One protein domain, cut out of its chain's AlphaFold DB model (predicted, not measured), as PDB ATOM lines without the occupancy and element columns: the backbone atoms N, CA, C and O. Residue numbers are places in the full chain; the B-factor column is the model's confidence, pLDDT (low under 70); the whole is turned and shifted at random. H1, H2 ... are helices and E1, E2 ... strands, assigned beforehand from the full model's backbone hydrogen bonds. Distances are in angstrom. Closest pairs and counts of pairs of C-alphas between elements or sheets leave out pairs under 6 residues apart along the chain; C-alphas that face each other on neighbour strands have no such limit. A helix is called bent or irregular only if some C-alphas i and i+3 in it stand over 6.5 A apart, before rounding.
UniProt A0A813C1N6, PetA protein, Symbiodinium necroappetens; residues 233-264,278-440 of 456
ATOM      1  N   VAL A 233     162.031 140.875 187.790       97.44
ATOM      2  CA  VAL A 233     161.413 141.399 189.026       97.44
ATOM      3  C   VAL A 233     161.452 140.410 190.187       97.44
ATOM      4  O   VAL A 233     161.239 140.800 191.337       97.44
ATOM      5  N   SER A 234     161.749 139.145 189.900       97.56
ATOM      6  CA  SER A 234     161.986 138.087 190.880       97.56
ATOM      7  C   SER A 234     163.163 137.230 190.428       97.56
ATOM      8  O   SER A 234     163.248 136.881 189.254       97.56
ATOM      9  N   SER A 235     164.062 136.927 191.356       97.81
ATOM     10  CA  SER A 235     165.175 135.982 191.229       97.81
ATOM     11  C   SER A 235     165.737 135.721 192.625       97.81
ATOM     12  O   SER A 235     165.504 136.522 193.537       97.81
ATOM     13  N   CYS A 236     166.514 134.652 192.797       98.06
ATOM     14  CA  CYS A 236     167.219 134.405 194.054       98.06
ATOM     15  C   CYS A 236     168.074 135.601 194.490       98.06
ATOM     16  O   CYS A 236     167.962 136.027 195.635       98.06
ATOM     17  N   ASP A 237     168.810 136.226 193.569       97.81
ATOM     18  CA  ASP A 237     169.652 137.387 193.879       97.81
ATOM     19  C   ASP A 237     168.815 138.615 194.286       97.81
ATOM     20  O   ASP A 237     169.185 139.372 195.183       97.81
ATOM     21  N   ILE A 238     167.641 138.810 193.665       96.88
ATOM     22  CA  ILE A 238     166.702 139.875 194.052       96.88
ATOM     23  C   ILE A 238     166.149 139.621 195.457       96.88
ATOM     24  O   ILE A 238     166.025 140.569 196.239       96.88
ATOM     25  N   PHE A 239     165.794 138.376 195.778       96.56
ATOM     26  CA  PHE A 239     165.282 138.012 197.099       96.56
ATOM     27  C   PHE A 239     166.358 138.142 198.172       96.56
ATOM     28  O   PHE A 239     166.088 138.706 199.231       96.56
ATOM     29  N   GLU A 240     167.578 137.703 197.875       97.19
ATOM     30  CA  GLU A 240     168.705 137.819 198.787       97.19
ATOM     31  C   GLU A 240     169.030 139.282 199.073       97.19
ATOM     32  O   GLU A 240     169.058 139.698 200.226       97.19
ATOM     33  N   LEU A 241     169.167 140.106 198.034       95.62
ATOM     34  CA  LEU A 241     169.425 141.537 198.189       95.62
ATOM     35  C   LEU A 241     168.290 142.258 198.938       95.62
ATOM     36  O   LEU A 241     168.495 143.314 199.546       95.62
ATOM     37  N   ALA A 242     167.067 141.728 198.873       93.88
ATOM     38  CA  ALA A 242     165.932 142.261 199.610       93.88
ATOM     39  C   ALA A 242     165.942 141.876 201.094       93.88
ATOM     40  O   ALA A 242     165.254 142.559 201.860       93.88
ATOM     41  N   LYS A 243     166.716 140.869 201.525       94.44
ATOM     42  CA  LYS A 243     166.749 140.423 202.926       94.44
ATOM     43  C   LYS A 243     167.111 141.564 203.875       94.44
ATOM     44  O   LYS A 243     166.500 141.701 204.923       94.44
ATOM     45  N   ASP A 244     167.955 142.499 203.461       94.00
ATOM     46  CA  ASP A 244     168.348 143.626 204.316       94.00
ATOM     47  C   ASP A 244     167.404 144.842 204.230       94.00
ATOM     48  O   ASP A 244     167.593 145.838 204.925       94.00
ATOM     49  N   ARG A 245     166.342 144.782 203.410       90.19
ATOM     50  CA  ARG A 245     165.452 145.925 203.102       90.19
ATOM     51  C   ARG A 245     164.194 146.015 203.972       90.19
ATOM     52  O   ARG A 245     163.236 146.686 203.594       90.19
ATOM     53  N   GLY A 246     164.181 145.351 205.124       88.62
ATOM     54  CA  GLY A 246     163.070 145.382 206.081       88.62
ATOM     55  C   GLY A 246     162.487 144.003 206.382       88.62
ATOM     56  O   GLY A 246     163.020 142.974 205.967       88.62
ATOM     57  N   LEU A 247     161.386 143.976 207.138       89.94
ATOM     58  CA  LEU A 247     160.773 142.733 207.621       89.94
ATOM     59  C   LEU A 247     160.324 141.813 206.477       89.94
ATOM     60  O   LEU A 247     160.619 140.620 206.492       89.94
ATOM     61  N   TRP A 248     159.648 142.369 205.471       90.25
ATOM     62  CA  TRP A 248     159.072 141.593 204.370       90.25
ATOM     63  C   TRP A 248     160.137 140.956 203.485       90.25
ATOM     64  O   TRP A 248     160.027 139.788 203.128       90.25
ATOM     65  N   GLY A 249     161.208 141.696 203.192       91.94
ATOM     66  CA  GLY A 249     162.353 141.174 202.453       91.94
ATOM     67  C   GLY A 249     163.052 140.030 203.188       91.94
ATOM     68  O   GLY A 249     163.306 138.993 202.580       91.94
ATOM     69  N   ARG A 250     163.273 140.157 204.509       93.38
ATOM     70  CA  ARG A 250     163.810 139.055 205.335       93.38
ATOM     71  C   ARG A 250     162.936 137.810 205.290       93.38
ATOM     72  O   ARG A 250     163.455 136.710 205.137       93.38
ATOM     73  N   ASN A 251     161.625 137.976 205.443       91.00
ATOM     74  CA  ASN A 251     160.701 136.845 205.458       91.00
ATOM     75  C   ASN A 251     160.612 136.173 204.084       91.00
ATOM     76  O   ASN A 251     160.608 134.948 204.011       91.00
ATOM     77  N   GLN A 252     160.618 136.958 203.002       92.94
ATOM     78  CA  GLN A 252     160.679 136.421 201.645       92.94
ATOM     79  C   GLN A 252     161.961 135.624 201.413       92.94
ATOM     80  O   GLN A 252     161.876 134.539 200.852       92.94
ATOM     81  N   TRP A 253     163.119 136.129 201.861       95.38
ATOM     82  CA  TRP A 253     164.382 135.396 201.757       95.38
ATOM     83  C   TRP A 253     164.315 134.063 202.497       95.38
ATOM     84  O   TRP A 253     164.534 133.028 201.885       95.38
ATOM     85  N   ARG A 254     163.896 134.063 203.768       92.31
ATOM     86  CA  ARG A 254     163.726 132.828 204.554       92.31
ATOM     87  C   ARG A 254     162.822 131.804 203.867       92.31
ATOM     88  O   ARG A 254     163.086 130.612 203.940       92.31
ATOM     89  N   ALA A 255     161.768 132.263 203.191       90.38
ATOM     90  CA  ALA A 255     160.841 131.387 202.478       90.38
ATOM     91  C   ALA A 255     161.433 130.765 201.200       90.38
ATOM     92  O   ALA A 255     160.930 129.739 200.745       90.38
ATOM     93  N   VAL A 256     162.461 131.377 200.603       94.19
ATOM     94  CA  VAL A 256     163.067 130.914 199.338       94.19
ATOM     95  C   VAL A 256     164.503 130.433 199.486       94.19
ATOM     96  O   VAL A 256     165.068 129.942 198.516       94.19
ATOM     97  N   GLU A 257     165.099 130.556 200.670       94.88
ATOM     98  CA  GLU A 257     166.513 130.271 200.920       94.88
ATOM     99  C   GLU A 257     166.882 128.837 200.523       94.88
ATOM    100  O   GLU A 257     167.858 128.645 199.805       94.88
ATOM    101  N   ALA A 258     166.029 127.859 200.842       91.81
ATOM    102  CA  ALA A 258     166.197 126.457 200.439       91.81
ATOM    103  C   ALA A 258     166.216 126.235 198.915       91.81
ATOM    104  O   ALA A 258     166.719 125.227 198.430       91.81
ATOM    105  N   PHE A 259     165.649 127.163 198.142       92.69
ATOM    106  CA  PHE A 259     165.619 127.111 196.678       92.69
ATOM    107  C   PHE A 259     166.734 127.937 196.037       92.69
ATOM    108  O   PHE A 259     166.897 127.903 194.816       92.69
ATOM    109  N   CYS A 260     167.448 128.727 196.840       96.38
ATOM    110  CA  CYS A 260     168.301 129.802 196.362       96.38
ATOM    111  C   CYS A 260     169.738 129.730 196.870       96.38
ATOM    112  O   CYS A 260     170.619 130.207 196.161       96.38
ATOM    113  N   SER A 261     169.998 129.168 198.048       96.44
ATOM    114  CA  SER A 261     171.309 129.225 198.692       96.44
ATOM    115  C   SER A 261     171.954 127.850 198.809       96.44
ATOM    116  O   SER A 261     171.311 126.899 199.244       96.44
ATOM    117  N   GLU A 262     173.243 127.772 198.477       94.38
ATOM    118  CA  GLU A 262     174.093 126.611 198.780       94.38
ATOM    119  C   GLU A 262     174.368 126.487 200.284       94.38
ATOM    120  O   GLU A 262     174.589 125.388 200.785       94.38
ATOM    121  N   ASP A 263     174.302 127.605 201.014       94.00
ATOM    122  CA  ASP A 263     174.516 127.649 202.462       94.00
ATOM    123  C   ASP A 263     173.295 127.156 203.252       94.00
ATOM    124  O   ASP A 263     173.358 126.999 204.476       94.00
ATOM    125  N   TRP A 264     172.154 126.947 202.584       93.00
ATOM    126  CA  TRP A 264     170.973 126.430 203.255       93.00
ATOM    127  C   TRP A 264     171.196 124.972 203.650       93.00
ATOM    128  O   TRP A 264     171.558 124.125 202.836       93.00
ATOM    129  N   SER A 278     168.022 119.891 191.324       92.94
ATOM    130  CA  SER A 278     169.284 120.548 191.664       92.94
ATOM    131  C   SER A 278     169.044 122.016 192.008       92.94
ATOM    132  O   SER A 278     168.091 122.638 191.523       92.94
ATOM    133  N   LEU A 279     169.938 122.584 192.816       93.81
ATOM    134  CA  LEU A 279     169.858 123.991 193.183       93.81
ATOM    135  C   LEU A 279     169.877 124.903 191.946       93.81
ATOM    136  O   LEU A 279     169.111 125.856 191.893       93.81
ATOM    137  N   ASP A 280     170.658 124.574 190.916       95.88
ATOM    138  CA  ASP A 280     170.693 125.340 189.662       95.88
ATOM    139  C   ASP A 280     169.326 125.408 188.974       95.88
ATOM    140  O   ASP A 280     168.877 126.479 188.551       95.88
ATOM    141  N   ILE A 281     168.628 124.270 188.900       94.69
ATOM    142  CA  ILE A 281     167.276 124.203 188.338       94.69
ATOM    143  C   ILE A 281     166.328 125.039 189.198       94.69
ATOM    144  O   ILE A 281     165.548 125.825 188.664       94.69
ATOM    145  N   MET A 282     166.420 124.926 190.524       94.69
ATOM    146  CA  MET A 282     165.587 125.699 191.446       94.69
ATOM    147  C   MET A 282     165.822 127.206 191.316       94.69
ATOM    148  O   MET A 282     164.861 127.958 191.154       94.69
ATOM    149  N   ARG A 283     167.080 127.655 191.276       96.56
ATOM    150  CA  ARG A 283     167.457 129.062 191.083       96.56
ATOM    151  C   ARG A 283     166.922 129.616 189.765       96.56
ATOM    152  O   ARG A 283     166.407 130.736 189.740       96.56
ATOM    153  N   LYS A 284     166.986 128.831 188.684       95.81
ATOM    154  CA  LYS A 284     166.388 129.179 187.385       95.81
ATOM    155  C   LYS A 284     164.863 129.291 187.481       95.81
ATOM    156  O   LYS A 284     164.286 130.280 187.032       95.81
ATOM    157  N   LEU A 285     164.210 128.332 188.135       95.81
ATOM    158  CA  LEU A 285     162.763 128.351 188.346       95.81
ATOM    159  C   LEU A 285     162.309 129.480 189.283       95.81
ATOM    160  O   LEU A 285     161.152 129.876 189.207       95.81
ATOM    161  N   MET A 286     163.167 130.059 190.120       97.12
ATOM    162  CA  MET A 286     162.816 131.194 190.985       97.12
ATOM    163  C   MET A 286     162.891 132.564 190.290       97.12
ATOM    164  O   MET A 286     162.895 133.597 190.960       97.12
ATOM    165  N   GLN A 287     162.911 132.591 188.956       97.94
ATOM    166  CA  GLN A 287     162.914 133.818 188.168       97.94
ATOM    167  C   GLN A 287     161.534 134.171 187.609       97.94
ATOM    168  O   GLN A 287     160.799 133.301 187.131       97.94
ATOM    169  N   ALA A 288     161.216 135.466 187.617       98.44
ATOM    170  CA  ALA A 288     160.075 136.005 186.890       98.44
ATOM    171  C   ALA A 288     160.365 137.399 186.322       98.44
ATOM    172  O   ALA A 288     160.990 138.247 186.974       98.44
ATOM    173  N   ARG A 289     159.860 137.645 185.114       98.50
ATOM    174  CA  ARG A 289     159.929 138.930 184.413       98.50
ATOM    175  C   ARG A 289     158.547 139.559 184.317       98.50
ATOM    176  O   ARG A 289     157.551 138.858 184.156       98.50
ATOM    177  N   VAL A 290     158.477 140.882 184.407       98.25
ATOM    178  CA  VAL A 290     157.243 141.609 184.085       98.25
ATOM    179  C   VAL A 290     157.054 141.627 182.572       98.25
ATOM    180  O   VAL A 290     158.012 141.852 181.829       98.25
ATOM    181  N   ASP A 291     155.829 141.401 182.109       97.44
ATOM    182  CA  ASP A 291     155.484 141.586 180.702       97.44
ATOM    183  C   ASP A 291     155.755 143.046 180.285       97.44
ATOM    184  O   ASP A 291     155.309 143.960 180.996       97.44
ATOM    185  N   PRO A 292     156.450 143.301 179.159       96.38
ATOM    186  CA  PRO A 292     156.773 144.657 178.716       96.38
ATOM    187  C   PRO A 292     155.566 145.596 178.673       96.38
ATOM    188  O   PRO A 292     155.673 146.757 179.076       96.38
ATOM    189  N   ARG A 293     154.396 145.084 178.267       95.88
ATOM    190  CA  ARG A 293     153.150 145.859 178.167       95.88
ATOM    191  C   ARG A 293     152.666 146.337 179.537       95.88
ATOM    192  O   ARG A 293     152.006 147.362 179.634       95.88
ATOM    193  N   PHE A 294     153.005 145.626 180.610       97.56
ATOM    194  CA  PHE A 294     152.513 145.881 181.968       97.56
ATOM    195  C   PHE A 294     153.559 146.515 182.896       97.56
ATOM    196  O   PHE A 294     153.305 146.675 184.092       97.56
ATOM    197  N   LYS A 295     154.719 146.932 182.372       96.94
ATOM    198  CA  LYS A 295     155.808 147.526 183.167       96.94
ATOM    199  C   LYS A 295     155.372 148.755 183.966       96.94
ATOM    200  O   LYS A 295     155.766 148.909 185.123       96.94
ATOM    201  N   ASP A 296     154.562 149.627 183.377       96.88
ATOM    202  CA  ASP A 296     154.119 150.842 184.063       96.88
ATOM    203  C   ASP A 296     152.997 150.563 185.067       96.88
ATOM    204  O   ASP A 296     153.012 151.135 186.156       96.88
ATOM    205  N   ALA A 297     152.111 149.602 184.780       96.88
ATOM    206  CA  ALA A 297     151.160 149.098 185.769       96.88
ATOM    207  C   ALA A 297     151.899 148.508 186.985       96.88
ATOM    208  O   ALA A 297     151.561 148.823 188.126       96.88
ATOM    209  N   TYR A 298     152.965 147.730 186.759       97.75
ATOM    210  CA  TYR A 298     153.801 147.184 187.831       97.75
ATOM    211  C   TYR A 298     154.395 148.295 188.701       97.75
ATOM    212  O   TYR A 298     154.252 148.269 189.922       97.75
ATOM    213  N   LYS A 299     154.994 149.327 188.094       97.00
ATOM    214  CA  LYS A 299     155.531 150.472 188.849       97.00
ATOM    215  C   LYS A 299     154.452 151.224 189.632       97.00
ATOM    216  O   LYS A 299     154.723 151.675 190.740       97.00
ATOM    217  N   ALA A 300     153.256 151.374 189.064       96.75
ATOM    218  CA  ALA A 300     152.164 152.115 189.686       96.75
ATOM    219  C   ALA A 300     151.588 151.410 190.926       96.75
ATOM    220  O   ALA A 300     151.168 152.077 191.869       96.75
ATOM    221  N   HIS A 301     151.573 150.073 190.932       96.75
ATOM    222  CA  HIS A 301     150.914 149.276 191.976       96.75
ATOM    223  C   HIS A 301     151.857 148.698 193.037       96.75
ATOM    224  O   HIS A 301     151.391 148.220 194.077       96.75
ATOM    225  N   PHE A 302     153.167 148.741 192.797       97.06
ATOM    226  CA  PHE A 302     154.191 148.314 193.748       97.06
ATOM    227  C   PHE A 302     154.857 149.525 194.392       97.06
ATOM    228  O   PHE A 302     155.215 150.491 193.715       97.06
ATOM    229  N   ALA A 303     155.067 149.477 195.707       94.75
ATOM    230  CA  ALA A 303     155.726 150.569 196.411       94.75
ATOM    231  C   ALA A 303     157.175 150.738 195.924       94.75
ATOM    232  O   ALA A 303     157.938 149.778 195.814       94.75
ATOM    233  N   GLN A 304     157.568 151.978 195.639       92.88
ATOM    234  CA  GLN A 304     158.882 152.291 195.062       92.88
ATOM    235  C   GLN A 304     159.952 152.587 196.125       92.88
ATOM    236  O   GLN A 304     161.150 152.546 195.841       92.88
ATOM    237  N   SER A 305     159.535 152.855 197.362       90.94
ATOM    238  CA  SER A 305     160.399 153.252 198.473       90.94
ATOM    239  C   SER A 305     159.845 152.772 199.820       90.94
ATOM    240  O   SER A 305     158.748 152.216 199.897       90.94
ATOM    241  N   GLY A 306     160.633 152.974 200.879       90.31
ATOM    242  CA  GLY A 306     160.283 152.576 202.243       90.31
ATOM    243  C   GLY A 306     160.336 151.064 202.475       90.31
ATOM    244  O   GLY A 306     160.849 150.305 201.653       90.31
ATOM    245  N   GLU A 307     159.789 150.631 203.609       86.31
ATOM    246  CA  GLU A 307     159.803 149.225 204.043       86.31
ATOM    247  C   GLU A 307     158.999 148.294 203.125       86.31
ATOM    248  O   GLU A 307     159.271 147.098 203.051       86.31
ATOM    249  N   MET A 308     158.024 148.839 202.391       90.25
ATOM    250  CA  MET A 308     157.230 148.091 201.414       90.25
ATOM    251  C   MET A 308     157.859 148.076 200.016       90.25
ATOM    252  O   MET A 308     157.222 147.603 199.081       90.25
ATOM    253  N   ARG A 309     159.083 148.587 199.812       92.88
ATOM    254  CA  ARG A 309     159.683 148.676 198.470       92.88
ATOM    255  C   ARG A 309     159.654 147.330 197.731       92.88
ATOM    256  O   ARG A 309     160.253 146.343 198.159       92.88
ATOM    257  N   GLY A 310     159.008 147.316 196.568       93.06
ATOM    258  CA  GLY A 310     158.804 146.130 195.739       93.06
ATOM    259  C   GLY A 310     157.685 145.206 196.222       93.06
ATOM    260  O   GLY A 310     157.657 144.057 195.801       93.06
ATOM    261  N   TRP A 311     156.781 145.685 197.075       95.88
ATOM    262  CA  TRP A 311     155.591 144.964 197.526       95.88
ATOM    263  C   TRP A 311     154.316 145.718 197.160       95.88
ATOM    264  O   TRP A 311     154.318 146.948 197.031       95.88
ATOM    265  N   THR A 312     153.218 144.975 197.040       96.62
ATOM    266  CA  THR A 312     151.864 145.528 196.957       96.62
ATOM    267  C   THR A 312     151.052 145.129 198.200       96.62
ATOM    268  O   THR A 312     151.210 144.008 198.690       96.62
ATOM    269  N   PRO A 313     150.190 146.002 198.761       95.38
ATOM    270  CA  PRO A 313     149.467 145.669 199.989       95.38
ATOM    271  C   PRO A 313     148.487 144.501 199.824       95.38
ATOM    272  O   PRO A 313     148.448 143.612 200.668       95.38
ATOM    273  N   LYS A 314     147.689 144.512 198.747       96.50
ATOM    274  CA  LYS A 314     146.613 143.541 198.500       96.50
ATOM    275  C   LYS A 314     146.552 143.161 197.029       96.50
ATOM    276  O   LYS A 314     146.394 144.053 196.192       96.50
ATOM    277  N   ALA A 315     146.600 141.868 196.724       97.88
ATOM    278  CA  ALA A 315     146.456 141.385 195.353       97.88
ATOM    279  C   ALA A 315     145.703 140.055 195.255       97.88
ATOM    280  O   ALA A 315     145.920 139.135 196.041       97.88
ATOM    281  N   TYR A 316     144.863 139.928 194.235       98.12
ATOM    282  CA  TYR A 316     144.499 138.609 193.729       98.12
ATOM    283  C   TYR A 316     145.709 138.016 193.015       98.12
ATOM    284  O   TYR A 316     146.413 138.738 192.308       98.12
ATOM    285  N   VAL A 317     145.953 136.721 193.186       98.06
ATOM    286  CA  VAL A 317     147.085 136.032 192.560       98.06
ATOM    287  C   VAL A 317     146.569 134.830 191.788       98.06
ATOM    288  O   VAL A 317     145.941 133.946 192.363       98.06
ATOM    289  N   ASN A 318     146.837 134.802 190.489       97.69
ATOM    290  CA  ASN A 318     146.510 133.696 189.598       97.69
ATOM    291  C   ASN A 318     147.775 133.188 188.899       97.69
ATOM    292  O   ASN A 318     148.776 133.895 188.768       97.69
ATOM    293  N   TYR A 319     147.718 131.947 188.439       96.56
ATOM    294  CA  TYR A 319     148.762 131.296 187.672       96.56
ATOM    295  C   TYR A 319     148.131 130.455 186.572       96.56
ATOM    296  O   TYR A 319     147.055 129.889 186.756       96.56
ATOM    297  N   PHE A 320     148.807 130.347 185.432       95.44
ATOM    298  CA  PHE A 320     148.369 129.460 184.362       95.44
ATOM    299  C   PHE A 320     149.527 129.082 183.438       95.44
ATOM    300  O   PHE A 320     150.552 129.756 183.384       95.44
ATOM    301  N   ALA A 321     149.345 128.000 182.689       92.88
ATOM    302  CA  ALA A 321     150.138 127.687 181.510       92.88
ATOM    303  C   ALA A 321     149.174 127.257 180.410       92.88
ATOM    304  O   ALA A 321     148.308 126.412 180.631       92.88
ATOM    305  N   SER A 322     149.276 127.881 179.243       87.31
ATOM    306  CA  SER A 322     148.397 127.587 178.118       87.31
ATOM    307  C   SER A 322     149.039 128.059 176.821       87.31
ATOM    308  O   SER A 322     149.850 128.983 176.815       87.31
ATOM    309  N   THR A 323     148.625 127.454 175.713       84.44
ATOM    310  CA  THR A 323     148.720 128.071 174.386       84.44
ATOM    311  C   THR A 323     147.754 129.267 174.316       84.44
ATOM    312  O   THR A 323     146.815 129.337 175.126       84.44
ATOM    313  N   PRO A 324     147.917 130.211 173.368       75.00
ATOM    314  CA  PRO A 324     147.112 131.434 173.365       75.00
ATOM    315  C   PRO A 324     145.623 131.169 173.084       75.00
ATOM    316  O   PRO A 324     144.767 131.945 173.497       75.00
ATOM    317  N   SER A 325     145.292 130.056 172.424       80.12
ATOM    318  CA  SER A 325     143.918 129.600 172.168       80.12
ATOM    319  C   SER A 325     143.409 128.564 173.180       80.12
ATOM    320  O   SER A 325     142.230 128.187 173.125       80.12
ATOM    321  N   GLY A 326     144.269 128.113 174.098       86.12
ATOM    322  CA  GLY A 326     143.973 127.045 175.044       86.12
ATOM    323  C   GLY A 326     142.918 127.429 176.083       86.12
ATOM    324  O   GLY A 326     142.669 128.604 176.373       86.12
ATOM    325  N   LYS A 327     142.271 126.406 176.651       90.56
ATOM    326  CA  LYS A 327     141.167 126.562 177.611       90.56
ATOM    327  C   LYS A 327     141.566 127.444 178.799       90.56
ATOM    328  O   LYS A 327     140.834 128.369 179.133       90.56
ATOM    329  N   HIS A 328     142.729 127.197 179.405       91.56
ATOM    330  CA  HIS A 328     143.173 127.936 180.591       91.56
ATOM    331  C   HIS A 328     143.459 129.414 180.303       91.56
ATOM    332  O   HIS A 328     143.100 130.245 181.129       91.56
ATOM    333  N   ALA A 329     143.993 129.764 179.126       92.19
ATOM    334  CA  ALA A 329     144.143 131.168 178.731       92.19
ATOM    335  C   ALA A 329     142.786 131.891 178.677       92.19
ATOM    336  O   ALA A 329     142.641 132.973 179.244       92.19
ATOM    337  N   LYS A 330     141.771 131.269 178.058       93.12
ATOM    338  CA  LYS A 330     140.412 131.832 177.971       93.12
ATOM    339  C   LYS A 330     139.755 131.984 179.344       93.12
ATOM    340  O   LYS A 330     139.122 133.001 179.600       93.12
ATOM    341  N   MET A 331     139.912 131.000 180.230       95.56
ATOM    342  CA  MET A 331     139.360 131.094 181.585       95.56
ATOM    343  C   MET A 331     140.074 132.187 182.400       95.56
ATOM    344  O   MET A 331     139.408 133.020 183.009       95.56
ATOM    345  N   THR A 332     141.406 132.295 182.299       96.88
ATOM    346  CA  THR A 332     142.167 133.393 182.918       96.88
ATOM    347  C   THR A 332     141.735 134.770 182.394       96.88
ATOM    348  O   THR A 332     141.638 135.709 183.182       96.88
ATOM    349  N   GLU A 333     141.439 134.925 181.095       96.31
ATOM    350  CA  GLU A 333     140.890 136.184 180.561       96.31
ATOM    351  C   GLU A 333     139.592 136.590 181.268       96.31
ATOM    352  O   GLU A 333     139.428 137.751 181.656       96.31
ATOM    353  N   GLU A 334     138.672 135.644 181.447       96.56
ATOM    354  CA  GLU A 334     137.390 135.919 182.085       96.56
ATOM    355  C   GLU A 334     137.520 136.113 183.606       96.56
ATOM    356  O   GLU A 334     136.854 136.988 184.170       96.56
ATOM    357  N   LEU A 335     138.451 135.417 184.266       97.38
ATOM    358  CA  LEU A 335     138.828 135.694 185.652       97.38
ATOM    359  C   LEU A 335     139.327 137.139 185.802       97.38
ATOM    360  O   LEU A 335     138.786 137.896 186.613       97.38
ATOM    361  N   VAL A 336     140.301 137.563 184.985       98.25
ATOM    362  CA  VAL A 336     140.833 138.942 184.990       98.25
ATOM    363  C   VAL A 336     139.712 139.955 184.774       98.25
ATOM    364  O   VAL A 336     139.650 140.974 185.475       98.25
ATOM    365  N   ARG A 337     138.810 139.671 183.828       97.81
ATOM    366  CA  ARG A 337     137.640 140.502 183.545       97.81
ATOM    367  C   ARG A 337     136.721 140.610 184.760       97.81
ATOM    368  O   ARG A 337     136.307 141.721 185.091       97.81
ATOM    369  N   SER A 338     136.421 139.499 185.434       97.50
ATOM    370  CA  SER A 338     135.566 139.489 186.626       97.50
ATOM    371  C   SER A 338     136.186 140.290 187.776       97.50
ATOM    372  O   SER A 338     135.504 141.123 188.375       97.50
ATOM    373  N   VAL A 339     137.499 140.166 188.009       97.81
ATOM    374  CA  VAL A 339     138.203 140.955 189.035       97.81
ATOM    375  C   VAL A 339     138.157 142.442 188.711       97.81
ATOM    376  O   VAL A 339     137.812 143.249 189.572       97.81
ATOM    377  N   HIS A 340     138.401 142.829 187.459       97.88
ATOM    378  CA  HIS A 340     138.292 144.234 187.056       97.88
ATOM    379  C   HIS A 340     136.866 144.779 187.142       97.88
ATOM    380  O   HIS A 340     136.686 145.984 187.346       97.88
ATOM    381  N   ARG A 341     135.861 143.911 186.993       96.44
ATOM    382  CA  ARG A 341     134.451 144.279 187.099       96.44
ATOM    383  C   ARG A 341     134.016 144.499 188.546       96.44
ATOM    384  O   ARG A 341     133.266 145.441 188.792       96.44
ATOM    385  N   PHE A 342     134.464 143.655 189.474       96.94
ATOM    386  CA  PHE A 342     133.919 143.601 190.837       96.94
ATOM    387  C   PHE A 342     134.885 144.042 191.940       96.94
ATOM    388  O   PHE A 342     134.460 144.184 193.084       96.94
ATOM    389  N   SER A 343     136.148 144.313 191.611       97.00
ATOM    390  CA  SER A 343     137.162 144.750 192.566       97.00
ATOM    391  C   SER A 343     137.974 145.948 192.068       97.00
ATOM    392  O   SER A 343     138.217 146.149 190.872       97.00
ATOM    393  N   LYS A 344     138.440 146.749 193.030       96.50
ATOM    394  CA  LYS A 344     139.431 147.817 192.820       96.50
ATOM    395  C   LYS A 344     140.860 147.364 193.138       96.50
ATOM    396  O   LYS A 344     141.774 148.180 193.043       96.50
ATOM    397  N   LYS A 345     141.059 146.110 193.552       97.56
ATOM    398  CA  LYS A 345     142.374 145.549 193.879       97.56
ATOM    399  C   LYS A 345     143.115 145.104 192.623       97.56
ATOM    400  O   LYS A 345     142.531 144.965 191.548       97.56
ATOM    401  N   VAL A 346     144.421 144.935 192.783       98.06
ATOM    402  CA  VAL A 346     145.323 144.436 191.745       98.06
ATOM    403  C   VAL A 346     145.078 142.945 191.544       98.06
ATOM    404  O   VAL A 346     144.809 142.231 192.511       98.06
ATOM    405  N   ILE A 347     145.196 142.475 190.305       98.56
ATOM    406  CA  ILE A 347     145.357 141.052 190.004       98.56
ATOM    407  C   ILE A 347     146.739 140.829 189.403       98.56
ATOM    408  O   ILE A 347     147.099 141.455 188.409       98.56
ATOM    409  N   ILE A 348     147.508 139.941 190.019       98.69
ATOM    410  CA  ILE A 348     148.795 139.475 189.521       98.69
ATOM    411  C   ILE A 348     148.556 138.116 188.878       98.69
ATOM    412  O   ILE A 348     148.076 137.193 189.531       98.69
ATOM    413  N   VAL A 349     148.882 137.996 187.598       98.50
ATOM    414  CA  VAL A 349     148.787 136.747 186.848       98.50
ATOM    415  C   VAL A 349     150.194 136.310 186.475       98.50
ATOM    416  O   VAL A 349     150.927 137.080 185.857       98.50
ATOM    417  N   VAL A 350     150.564 135.079 186.824       98.44
ATOM    418  CA  VAL A 350     151.850 134.485 186.442       98.44
ATOM    419  C   VAL A 350     151.640 133.478 185.315       98.44
ATOM    420  O   VAL A 350     151.031 132.424 185.508       98.44
ATOM    421  N   ASN A 351     152.144 133.811 184.130       97.56
ATOM    422  CA  ASN A 351     152.163 132.925 182.979       97.56
ATOM    423  C   ASN A 351     153.411 132.029 183.009       97.56
ATOM    424  O   ASN A 351     154.540 132.518 182.996       97.56
ATOM    425  N   PHE A 352     153.190 130.718 182.998       95.88
ATOM    426  CA  PHE A 352     154.213 129.681 182.830       95.88
ATOM    427  C   PHE A 352     154.147 129.026 181.441       95.88
ATOM    428  O   PHE A 352     154.920 128.120 181.148       95.88
ATOM    429  N   GLY A 353     153.185 129.423 180.602       92.50
ATOM    430  CA  GLY A 353     153.030 128.941 179.233       92.50
ATOM    431  C   GLY A 353     153.821 129.769 178.225       92.50
ATOM    432  O   GLY A 353     154.492 130.738 178.577       92.50
ATOM    433  N   MET A 354     153.693 129.397 176.953       89.25
ATOM    434  CA  MET A 354     154.406 130.031 175.842       89.25
ATOM    435  C   MET A 354     154.017 131.474 175.602       89.25
ATOM    436  O   MET A 354     154.872 132.309 175.346       89.25
ATOM    437  N   THR A 355     152.720 131.746 175.572       90.44
ATOM    438  CA  THR A 355     152.198 133.041 175.165       90.44
ATOM    439  C   THR A 355     151.024 133.420 176.032       90.44
ATOM    440  O   THR A 355     150.411 132.606 176.725       90.44
ATOM    441  N   THR A 356     150.693 134.696 175.964       91.62
ATOM    442  CA  THR A 356     149.525 135.263 176.619       91.62
ATOM    443  C   THR A 356     148.562 135.792 175.575       91.62
ATOM    444  O   THR A 356     148.931 136.083 174.437       91.62
ATOM    445  N   SER A 357     147.293 135.904 175.952       89.25
ATOM    446  CA  SER A 357     146.287 136.449 175.054       89.25
ATOM    447  C   SER A 357     146.572 137.907 174.704       89.25
ATOM    448  O   SER A 357     146.837 138.737 175.578       89.25
ATOM    449  N   ALA A 358     146.411 138.245 173.424       88.44
ATOM    450  CA  ALA A 358     146.485 139.621 172.937       88.44
ATOM    451  C   ALA A 358     145.398 140.533 173.541       88.44
ATOM    452  O   ALA A 358     145.518 141.752 173.487       88.44
ATOM    453  N   LYS A 359     144.338 139.963 174.135       92.00
ATOM    454  CA  LYS A 359     143.258 140.727 174.783       92.00
ATOM    455  C   LYS A 359     143.621 141.229 176.180       92.00
ATOM    456  O   LYS A 359     142.920 142.099 176.702       92.00
ATOM    457  N   LEU A 360     144.655 140.666 176.803       93.62
ATOM    458  CA  LEU A 360     145.170 141.138 178.083       93.62
ATOM    459  C   LEU A 360     146.066 142.350 177.818       93.62
ATOM    460  O   LEU A 360     147.260 142.200 177.569       93.62
ATOM    461  N   THR A 361     145.480 143.547 177.848       95.44
ATOM    462  CA  THR A 361     146.208 144.810 177.644       95.44
ATOM    463  C   THR A 361     146.059 145.731 178.858       95.44
ATOM    464  O   THR A 361     145.030 145.671 179.544       95.44
ATOM    465  N   PRO A 362     147.053 146.589 179.149       95.88
ATOM    466  CA  PRO A 362     146.984 147.529 180.268       95.88
ATOM    467  C   PRO A 362     145.872 148.577 180.098       95.88
ATOM    468  O   PRO A 362     145.301 149.017 181.092       95.88
ATOM    469  N   GLU A 363     145.500 148.944 178.867       95.94
ATOM    470  CA  GLU A 363     144.407 149.891 178.599       95.94
ATOM    471  C   GLU A 363     143.058 149.306 179.018       95.94
ATOM    472  O   GLU A 363     142.217 149.996 179.595       95.94
ATOM    473  N   ARG A 364     142.854 148.014 178.738       97.00
ATOM    474  CA  ARG A 364     141.629 147.303 179.107       97.00
ATOM    475  C   ARG A 364     141.624 146.915 180.586       97.00
ATOM    476  O   ARG A 364     140.569 146.937 181.222       97.00
ATOM    477  N   TYR A 365     142.788 146.563 181.123       98.00
ATOM    478  CA  TYR A 365     142.960 146.021 182.466       98.00
ATOM    479  C   TYR A 365     144.083 146.753 183.230       98.00
ATOM    480  O   TYR A 365     145.143 146.181 183.481       98.00
ATOM    481  N   PRO A 366     143.866 148.010 183.662       97.50
ATOM    482  CA  PRO A 366     144.913 148.845 184.272       97.50
ATOM    483  C   PRO A 366     145.364 148.389 185.671       97.50
ATOM    484  O   PRO A 366     146.288 148.962 186.252       97.50
ATOM    485  N   ARG A 367     144.693 147.390 186.256       98.12
ATOM    486  CA  ARG A 367     145.054 146.766 187.540       98.12
ATOM    487  C   ARG A 367     145.572 145.336 187.366       98.12
ATOM    488  O   ARG A 367     145.765 144.646 188.364       98.12
ATOM    489  N   LEU A 368     145.768 144.881 186.128       98.56
ATOM    490  CA  LEU A 368     146.447 143.626 185.839       98.56
ATOM    491  C   LEU A 368     147.956 143.850 185.883       98.56
ATOM    492  O   LEU A 368     148.477 144.764 185.249       98.56
ATOM    493  N   ILE A 369     148.649 142.973 186.594       98.56
ATOM    494  CA  ILE A 369     150.091 142.792 186.516       98.56
ATOM    495  C   ILE A 369     150.328 141.418 185.913       98.56
ATOM    496  O   ILE A 369     149.944 140.408 186.501       98.56
ATOM    497  N   LEU A 370     150.948 141.381 184.742       98.25
ATOM    498  CA  LEU A 370     151.293 140.136 184.075       98.25
ATOM    499  C   LEU A 370     152.777 139.850 184.292       98.25
ATOM    500  O   LEU A 370     153.640 140.619 183.865       98.25
ATOM    501  N   LEU A 371     153.052 138.756 184.992       98.62
ATOM    502  CA  LEU A 371     154.387 138.213 185.181       98.62
ATOM    503  C   LEU A 371     154.544 136.967 184.320       98.62
ATOM    504  O   LEU A 371     153.590 136.231 184.077       98.62
ATOM    505  N   HIS A 372     155.774 136.708 183.916       98.25
ATOM    506  CA  HIS A 372     156.158 135.521 183.183       98.25
ATOM    507  C   HIS A 372     157.254 134.795 183.935       98.25
ATOM    508  O   HIS A 372     158.207 135.420 184.398       98.25
ATOM    509  N   ALA A 373     157.111 133.484 184.052       97.81
ATOM    510  CA  ALA A 373     158.066 132.618 184.713       97.81
ATOM    511  C   ALA A 373     158.382 131.423 183.813       97.81
ATOM    512  O   ALA A 373     157.597 131.055 182.935       97.81
ATOM    513  N   ASP A 374     159.553 130.832 184.027       94.19
ATOM    514  CA  ASP A 374     159.989 129.679 183.247       94.19
ATOM    515  C   ASP A 374     159.071 128.474 183.540       94.19
ATOM    516  O   ASP A 374     158.815 128.195 184.727       94.19
ATOM    517  N   PRO A 375     158.519 127.770 182.532       88.75
ATOM    518  CA  PRO A 375     157.873 126.484 182.758       88.75
ATOM    519  C   PRO A 375     158.798 125.510 183.491       88.75
ATOM    520  O   PRO A 375     160.020 125.551 183.384       88.75
ATOM    521  N   MET A 376     158.196 124.580 184.227       87.75
ATOM    522  CA  MET A 376     158.947 123.410 184.666       87.75
ATOM    523  C   MET A 376     159.168 122.492 183.474       87.75
ATOM    524  O   MET A 376     158.220 122.187 182.746       87.75
ATOM    525  N   ASP A 377     160.396 122.012 183.324       83.44
ATOM    526  CA  ASP A 377     160.704 120.981 182.346       83.44
ATOM    527  C   ASP A 377     159.881 119.717 182.650       83.44
ATOM    528  O   ASP A 377     159.903 119.173 183.760       83.44
ATOM    529  N   SER A 378     159.137 119.251 181.647       78.19
ATOM    530  CA  SER A 378     158.352 118.019 181.711       78.19
ATOM    531  C   SER A 378     159.193 116.791 182.086       78.19
ATOM    532  O   SER A 378     158.683 115.892 182.761       78.19
ATOM    533  N   ALA A 379     160.484 116.776 181.738       79.56
ATOM    534  CA  ALA A 379     161.417 115.708 182.086       79.56
ATOM    535  C   ALA A 379     161.613 115.567 183.604       79.56
ATOM    536  O   ALA A 379     161.881 114.471 184.099       79.56
ATOM    537  N   LEU A 380     161.393 116.642 184.372       83.12
ATOM    538  CA  LEU A 380     161.484 116.618 185.835       83.12
ATOM    539  C   LEU A 380     160.332 115.836 186.480       83.12
ATOM    540  O   LEU A 380     160.433 115.459 187.654       83.12
ATOM    541  N   LYS A 381     159.244 115.567 185.739       82.44
ATOM    542  CA  LYS A 381     158.056 114.834 186.213       82.44
ATOM    543  C   LYS A 381     157.544 115.395 187.549       82.44
ATOM    544  O   LYS A 381     157.340 114.663 188.522       82.44
ATOM    545  N   ARG A 382     157.416 116.723 187.633       85.06
ATOM    546  CA  ARG A 382     156.887 117.441 188.806       85.06
ATOM    547  C   ARG A 382     155.458 117.898 188.547       85.06
ATOM    548  O   ARG A 382     155.090 118.217 187.422       85.06
ATOM    549  N   SER A 383     154.657 117.922 189.611       85.25
ATOM    550  CA  SER A 383     153.284 118.417 189.536       85.25
ATOM    551  C   SER A 383     153.270 119.897 189.170       85.25
ATOM    552  O   SER A 383     154.026 120.687 189.740       85.25
ATOM    553  N   PHE A 384     152.345 120.285 188.289       85.31
ATOM    554  CA  PHE A 384     152.094 121.685 187.950       85.31
ATOM    555  C   PHE A 384     151.760 122.539 189.186       85.31
ATOM    556  O   PHE A 384     152.016 123.740 189.184       85.31
ATOM    557  N   ASN A 385     151.286 121.925 190.277       85.31
ATOM    558  CA  ASN A 385     150.995 122.611 191.539       85.31
ATOM    559  C   ASN A 385     152.210 123.336 192.138       85.31
ATOM    560  O   ASN A 385     152.027 124.306 192.866       85.31
ATOM    561  N   PHE A 386     153.447 122.951 191.803       88.12
ATOM    562  CA  PHE A 386     154.620 123.716 192.236       88.12
ATOM    563  C   PHE A 386     154.630 125.148 191.667       88.12
ATOM    564  O   PHE A 386     155.077 126.083 192.332       88.12
ATOM    565  N   ASN A 387     154.043 125.367 190.486       92.69
ATOM    566  CA  ASN A 387     153.891 126.705 189.912       92.69
ATOM    567  C   ASN A 387     152.926 127.591 190.710       92.69
ATOM    568  O   ASN A 387     153.101 128.807 190.714       92.69
ATOM    569  N   LYS A 388     151.966 127.006 191.440       91.88
ATOM    570  CA  LYS A 388     151.101 127.747 192.371       91.88
ATOM    571  C   LYS A 388     151.934 128.394 193.475       91.88
ATOM    572  O   LYS A 388     151.835 129.598 193.697       91.88
ATOM    573  N   LEU A 389     152.817 127.614 194.101       90.12
ATOM    574  CA  LEU A 389     153.734 128.111 195.128       90.12
ATOM    575  C   LEU A 389     154.663 129.195 194.567       90.12
ATOM    576  O   LEU A 389     154.795 130.263 195.159       90.12
ATOM    577  N   ARG A 390     155.265 128.956 193.396       94.81
ATOM    578  CA  ARG A 390     156.121 129.947 192.727       94.81
ATOM    579  C   ARG A 390     155.374 131.254 192.462       94.81
ATOM    580  O   ARG A 390     155.884 132.319 192.786       94.81
ATOM    581  N   ALA A 391     154.145 131.184 191.949       96.44
ATOM    582  CA  ALA A 391     153.333 132.369 191.691       96.44
ATOM    583  C   ALA A 391     153.060 133.181 192.965       96.44
ATOM    584  O   ALA A 391     153.122 134.409 192.938       96.44
ATOM    585  N   PHE A 392     152.826 132.502 194.089       94.00
ATOM    586  CA  PHE A 392     152.647 133.140 195.393       94.00
ATOM    587  C   PHE A 392     153.914 133.857 195.869       94.00
ATOM    588  O   PHE A 392     153.833 134.992 196.338       94.00
ATOM    589  N   LEU A 393     155.086 133.246 195.678       94.00
ATOM    590  CA  LEU A 393     156.379 133.853 196.010       94.00
ATOM    591  C   LEU A 393     156.702 135.053 195.099       94.00
ATOM    592  O   LEU A 393     157.200 136.073 195.571       94.00
ATOM    593  N   PHE A 394     156.378 134.975 193.805       97.31
ATOM    594  CA  PHE A 394     156.610 136.067 192.846       97.31
ATOM    595  C   PHE A 394     155.663 137.251 193.022       97.31
ATOM    596  O   PHE A 394     156.027 138.379 192.693       97.31
ATOM    597  N   ALA A 395     154.457 137.014 193.538       97.00
ATOM    598  CA  ALA A 395     153.439 138.048 193.664       97.00
ATOM    599  C   ALA A 395     153.855 139.192 194.598       97.00
ATOM    600  O   ALA A 395     153.418 140.324 194.391       97.00
ATOM    601  N   ARG A 396     154.684 138.909 195.619       95.06
ATOM    602  CA  ARG A 396     155.144 139.894 196.618       95.06
ATOM    603  C   ARG A 396     153.995 140.784 197.117       95.06
ATOM    604  O   ARG A 396     154.081 142.016 197.158       95.06
ATOM    605  N   ALA A 397     152.895 140.126 197.476       95.12
ATOM    606  CA  ALA A 397     151.722 140.731 198.085       95.12
ATOM    607  C   ALA A 397     151.760 140.506 199.602       95.12
ATOM    608  O   ALA A 397     152.048 139.395 200.044       95.12
ATOM    609  N   LEU A 398     151.475 141.543 200.394       92.00
ATOM    610  CA  LEU A 398     151.430 141.411 201.858       92.00
ATOM    611  C   LEU A 398     150.220 140.590 202.318       92.00
ATOM    612  O   LEU A 398     150.347 139.758 203.209       92.00
ATOM    613  N   ALA A 399     149.072 140.801 201.672       93.38
ATOM    614  CA  ALA A 399     147.894 139.957 201.784       93.38
ATOM    615  C   ALA A 399     147.371 139.616 200.385       93.38
ATOM    616  O   ALA A 399     147.211 140.490 199.529       93.38
ATOM    617  N   GLY A 400     147.081 138.346 200.134       94.00
ATOM    618  CA  GLY A 400     146.632 137.873 198.837       94.00
ATOM    619  C   GLY A 400     145.474 136.891 198.897       94.00
ATOM    620  O   GLY A 400     145.197 136.249 199.910       94.00
ATOM    621  N   VAL A 401     144.793 136.779 197.765       95.12
ATOM    622  CA  VAL A 401     143.750 135.777 197.530       95.12
ATOM    623  C   VAL A 401     144.145 135.011 196.277       95.12
ATOM    624  O   VAL A 401     144.218 135.587 195.190       95.12
ATOM    625  N   GLY A 402     144.468 133.732 196.444       95.25
ATOM    626  CA  GLY A 402     144.892 132.854 195.361       95.25
ATOM    627  C   GLY A 402     143.686 132.310 194.607       95.25
ATOM    628  O   GLY A 402     142.885 131.590 195.202       95.25
ATOM    629  N   LEU A 403     143.580 132.634 193.319       95.25
ATOM    630  CA  LEU A 403     142.484 132.218 192.444       95.25
ATOM    631  C   LEU A 403     143.001 131.318 191.324       95.25
ATOM    632  O   LEU A 403     143.950 131.678 190.621       95.25
ATOM    633  N   ASP A 404     142.350 130.177 191.132       93.69
ATOM    634  CA  ASP A 404     142.633 129.273 190.016       93.69
ATOM    635  C   ASP A 404     141.921 129.779 188.745       93.69
ATOM    636  O   ASP A 404     140.977 130.569 188.810       93.69
ATOM    637  N   SER A 405     142.415 129.403 187.559       94.19
ATOM    638  CA  SER A 405     141.947 129.992 186.291       94.19
ATOM    639  C   SER A 405     140.475 129.743 185.986       94.19
ATOM    640  O   SER A 405     139.888 130.521 185.248       94.19
ATOM    641  N   ASP A 406     139.895 128.661 186.497       92.44
ATOM    642  CA  ASP A 406     138.496 128.258 186.315       92.44
ATOM    643  C   ASP A 406     137.528 128.921 187.312       92.44
ATOM    644  O   ASP A 406     136.336 128.611 187.325       92.44
ATOM    645  N   GLN A 407     138.019 129.866 188.114       93.62
ATOM    646  CA  GLN A 407     137.225 130.628 189.066       93.62
ATOM    647  C   GLN A 407     136.841 132.006 188.520       93.62
ATOM    648  O   GLN A 407     137.481 132.577 187.639       93.62
ATOM    649  N   PHE A 408     135.791 132.574 189.105       91.19
ATOM    650  CA  PHE A 408     135.334 133.936 188.850       91.19
ATOM    651  C   PHE A 408     135.085 134.620 190.182       91.19
ATOM    652  O   PHE A 408     134.703 133.973 191.157       91.19
ATOM    653  N   VAL A 409     135.248 135.939 190.218       90.06
ATOM    654  CA  VAL A 409     134.855 136.715 191.394       90.06
ATOM    655  C   VAL A 409     133.507 137.394 191.188       90.06
ATOM    656  O   VAL A 409     133.105 137.695 190.064       90.06
ATOM    657  N   ALA A 410     132.824 137.661 192.296       88.38
ATOM    658  CA  ALA A 410     131.526 138.319 192.356       88.38
ATOM    659  C   ALA A 410     131.596 139.558 193.276       88.38
ATOM    660  O   ALA A 410     132.586 139.736 193.992       88.38
ATOM    661  N   PRO A 411     130.581 140.444 193.278       91.50
ATOM    662  CA  PRO A 411     130.539 141.580 194.199       91.50
ATOM    663  C   PRO A 411     130.782 141.169 195.659       91.50
ATOM    664  O   PRO A 411     130.252 140.166 196.122       91.50
ATOM    665  N   GLY A 412     131.567 141.964 196.392       88.44
ATOM    666  CA  GLY A 412     131.873 141.716 197.810       88.44
ATOM    667  C   GLY A 412     133.098 140.831 198.071       88.44
ATOM    668  O   GLY A 412     133.540 140.758 199.215       88.44
ATOM    669  N   VAL A 413     133.708 140.248 197.030       90.81
ATOM    670  CA  VAL A 413     134.880 139.358 197.149       90.81
ATOM    671  C   VAL A 413     136.074 139.980 197.895       90.81
ATOM    672  O   VAL A 413     136.842 139.273 198.538       90.81
ATOM    673  N   ASP A 414     136.198 141.313 197.899       95.25
ATOM    674  CA  ASP A 414     137.293 142.024 198.568       95.25
ATOM    675  C   ASP A 414     137.314 141.811 200.097       95.25
ATOM    676  O   ASP A 414     138.354 142.028 200.723       95.25
ATOM    677  N   GLN A 415     136.213 141.349 200.702       91.56
ATOM    678  CA  GLN A 415     136.174 140.963 202.120       91.56
ATOM    679  C   GLN A 415     137.112 139.785 202.433       91.56
ATOM    680  O   GLN A 415     137.584 139.664 203.564       91.56
ATOM    681  N   LEU A 416     137.458 138.960 201.434       90.56
ATOM    682  CA  LEU A 416     138.438 137.881 201.591       90.56
ATOM    683  C   LEU A 416     139.808 138.399 202.017       90.56
ATOM    684  O   LEU A 416     140.481 137.716 202.775       90.56
ATOM    685  N   PHE A 417     140.207 139.613 201.627       93.62
ATOM    686  CA  PHE A 417     141.486 140.162 202.083       93.62
ATOM    687  C   PHE A 417     141.518 140.405 203.589       93.62
ATOM    688  O   PHE A 417     142.555 140.193 204.204       93.62
ATOM    689  N   GLU A 418     140.409 140.851 204.183       91.12
ATOM    690  CA  GLU A 418     140.345 141.039 205.636       91.12
ATOM    691  C   GLU A 418     140.388 139.701 206.370       91.12
ATOM    692  O   GLU A 418     140.980 139.614 207.440       91.12
ATOM    693  N   MET A 419     139.765 138.665 205.802       87.31
ATOM    694  CA  MET A 419     139.856 137.309 206.342       87.31
ATOM    695  C   MET A 419     141.289 136.791 206.254       87.31
ATOM    696  O   MET A 419     141.835 136.378 207.272       87.31
ATOM    697  N   THR A 420     141.938 136.911 205.091       89.25
ATOM    698  CA  THR A 420     143.350 136.547 204.929       89.25
ATOM    699  C   THR A 420     144.221 137.267 205.960       89.25
ATOM    700  O   THR A 420     144.984 136.623 206.663       89.25
ATOM    701  N   GLU A 421     144.080 138.587 206.115       90.69
ATOM    702  CA  GLU A 421     144.866 139.370 207.081       90.69
ATOM    703  C   GLU A 421     144.687 138.915 208.534       90.69
ATOM    704  O   GLU A 421     145.644 138.966 209.302       90.69
ATOM    705  N   ARG A 422     143.486 138.463 208.917       87.38
ATOM    706  CA  ARG A 422     143.219 137.935 210.265       87.38
ATOM    707  C   ARG A 422     143.834 136.555 210.487       87.38
ATOM    708  O   ARG A 422     144.253 136.262 211.602       87.38
ATOM    709  N   GLU A 423     143.864 135.721 209.450       84.25
ATOM    710  CA  GLU A 423     144.406 134.359 209.517       84.25
ATOM    711  C   GLU A 423     145.940 134.334 209.464       84.25
ATOM    712  O   GLU A 423     146.555 133.403 209.987       84.25
ATOM    713  N   ILE A 424     146.579 135.363 208.886       83.25
ATOM    714  CA  ILE A 424     148.041 135.494 208.905       83.25
ATOM    715  C   ILE A 424     148.510 135.682 210.350       83.25
ATOM    716  O   ILE A 424     148.422 136.760 210.939       83.25
ATOM    717  N   THR A 425     149.072 134.622 210.914       79.31
ATOM    718  CA  THR A 425     149.628 134.608 212.269       79.31
ATOM    719  C   THR A 425     151.029 134.009 212.258       79.31
ATOM    720  O   THR A 425     151.464 133.434 211.263       79.31
ATOM    721  N   ALA A 426     151.748 134.086 213.382       72.69
ATOM    722  CA  ALA A 426     153.029 133.388 213.523       72.69
ATOM    723  C   ALA A 426     152.903 131.866 213.290       72.69
ATOM    724  O   ALA A 426     153.841 131.248 212.797       72.69
ATOM    725  N   ASN A 427     151.735 131.286 213.598       70.25
ATOM    726  CA  ASN A 427     151.452 129.855 213.442       70.25
ATOM    727  C   ASN A 427     150.829 129.504 212.080       70.25
ATOM    728  O   ASN A 427     150.801 128.336 211.706       70.25
ATOM    729  N   TYR A 428     150.330 130.496 211.342       68.81
ATOM    730  CA  TYR A 428     149.791 130.337 209.994       68.81
ATOM    731  C   TYR A 428     150.273 131.498 209.114       68.81
ATOM    732  O   TYR A 428     149.526 132.436 208.838       68.81
ATOM    733  N   PRO A 429     151.553 131.495 208.704       68.88
ATOM    734  CA  PRO A 429     152.189 132.657 208.094       68.88
ATOM    735  C   PRO A 429     151.942 132.742 206.581       68.88
ATOM    736  O   PRO A 429     152.766 133.307 205.870       68.88
ATOM    737  N   LEU A 430     150.859 132.151 206.063       73.62
ATOM    738  CA  LEU A 430     150.567 132.142 204.631       73.62
ATOM    739  C   LEU A 430     149.853 133.443 204.243       73.62
ATOM    740  O   LEU A 430     148.668 133.586 204.541       73.62
ATOM    741  N   PRO A 431     150.523 134.386 203.546       71.56
ATOM    742  CA  PRO A 431     149.923 135.674 203.227       71.56
ATOM    743  C   PRO A 431     148.847 135.578 202.150       71.56
ATOM    744  O   PRO A 431     148.173 136.562 201.874       71.56
ATOM    745  N   ILE A 432     148.703 134.417 201.510       76.25
ATOM    746  CA  ILE A 432     147.801 134.196 200.391       76.25
ATOM    747  C   ILE A 432     146.868 133.055 200.755       76.25
ATOM    748  O   ILE A 432     147.311 131.917 200.891       76.25
ATOM    749  N   MET A 433     145.577 133.361 200.876       72.75
ATOM    750  CA  MET A 433     144.553 132.343 201.082       72.75
ATOM    751  C   MET A 433     144.294 131.627 199.747       72.75
ATOM    752  O   MET A 433     143.810 132.271 198.810       72.75
ATOM    753  N   PRO A 434     144.616 130.328 199.613       64.75
ATOM    754  CA  PRO A 434     144.262 129.564 198.427       64.75
ATOM    755  C   PRO A 434     142.772 129.226 198.492       64.75
ATOM    756  O   PRO A 434     142.315 128.657 199.480       64.75
ATOM    757  N   VAL A 435     142.014 129.518 197.434       60.47
ATOM    758  CA  VAL A 435     140.589 129.139 197.386       60.47
ATOM    759  C   VAL A 435     140.408 127.621 197.165       60.47
ATOM    760  O   VAL A 435     139.370 127.066 197.503       60.47
ATOM    761  N   HIS A 436     141.459 126.922 196.718       53.06
ATOM    762  CA  HIS A 436     141.577 125.460 196.756       53.06
ATOM    763  C   HIS A 436     142.617 125.047 197.798       53.06
ATOM    764  O   HIS A 436     143.801 124.920 197.480       53.06
ATOM    765  N   PHE A 437     142.201 124.871 199.048       40.28
ATOM    766  CA  PHE A 437     143.038 124.187 200.045       40.28
ATOM    767  C   PHE A 437     142.286 123.165 200.888       40.28
ATOM    768  O   PHE A 437     142.858 122.514 201.756       40.28
ATOM    769  N   LEU A 438     140.996 123.004 200.629       42.28
ATOM    770  CA  LEU A 438     140.213 121.973 201.262       42.28
ATOM    771  C   LEU A 438     139.891 120.961 200.166       42.28
ATOM    772  O   LEU A 438     139.111 121.266 199.269       42.28
ATOM    773  N   ASP A 439     140.442 119.748 200.265       46.12
ATOM    774  CA  ASP A 439     139.968 118.546 199.545       46.12
ATOM    775  C   ASP A 439     138.543 118.152 199.992       46.12
ATOM    776  O   ASP A 439     138.164 116.985 200.002       46.12
ATOM    777  N   ARG A 440     137.765 119.132 200.460       49.47
ATOM    778  CA  ARG A 440     136.516 118.967 201.172       49.47
ATOM    779  C   ARG A 440     135.428 119.697 200.410       49.47
ATOM    780  O   ARG A 440     135.477 120.915 200.245       49.47
TER     781      ARG A 440
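Overview. This is residues 233 to 264 and 278 to 440 of the 456 residues of the protein "PetA protein" of Symbiodinium necroappetens (UniProt A0A813C1N6). A six-stranded sheet, strongly twisted and curled like part of a barrel, wraps round one helix, H6; H5 runs along the opposite face, H4 covers E4, and H7 crosses E5 near one edge. The helical hairpin of H1 and H2, with H3, makes a small group off the sheet. The printed part has 195 residues, with named elements in the order H1 H2 H3 E1 H4 E2 H5 E3 E4 H6 E5 H7 E6, class mixed; the sheet, E1 E4 E3 E2 E5 E6, is mixed. It is compact and rounded, with a radius of gyration of the C-alphas of 16.0 A and spans of 44 by 40 by 40 A.

Along the chain. H1, residues 236 to 242, begins at C-alpha 236 (167.219, 134.405, 194.054). H2 is residues 247 to 260, 18.7 A, H3 279 to 285, E1 288 to 290 and H4 292 to 301. H2 and H4 are irregular: C-alphas 255 and 258 are 7.6 A apart, 293 and 296 7.8 A. E2, residues 312 to 320, 20.7 A, bends by 58 degrees at 315. H5 is residues 327 to 342, 22.8 A, E3 346 to 351, E4 368 to 373, H6 385 to 395, E5 397 to 402 and H7 415 to 423. E6, residues 432 to 434, ends at C-alpha 434 (144.262, 129.564, 198.427).

Arrangement. E3 and E2 are parallel, with N 348 and O 316 2.8 A apart, within hydrogen-bond range; E1 and E4 are antiparallel, with N 372 and O 289 2.8 A apart. The sheet curls round H6, whose Ala 391 comes closest to E3 at Val 350, C-alphas 5.9 A apart. H5, on the opposite face, lies over E3 and E2, height over the sheet 9.6 A. E2, H5 and E3 form a strand-helix-strand unit, two parallel neighbour strands with a helix between, its crossover right-handed. H4 lies over E4, height 7.6 A. H7 runs across E5, at 64 degrees on the local plane. H1 and H2 touch at a shallow tilt of 20 degrees, opposite ways, closest C-alphas Ala 242 and Gly 249, 4.7 A. H2 touches H3 with residues 259 to 260 alone, closest C-alphas Cys 260 and Arg 283, 5.4 A. Every O i to N i+4 pair is within range in H1, H3, H5 and H7; H2 has 8 of 10, H4 4 of 6, H6 6 of 7.

Size, cuts and confidence. The two C-alphas farthest apart, Asp 263 and Pro 411, are 46.9 A apart. Residues 265 to 277 are not printed; C-alphas 264 and 278 are 13.1 A apart across the cut. The links E3 to E4, E4 to H6 and E5 to H7 are long. Residues 428 to 429 and 434 to 440 have pLDDT under 70.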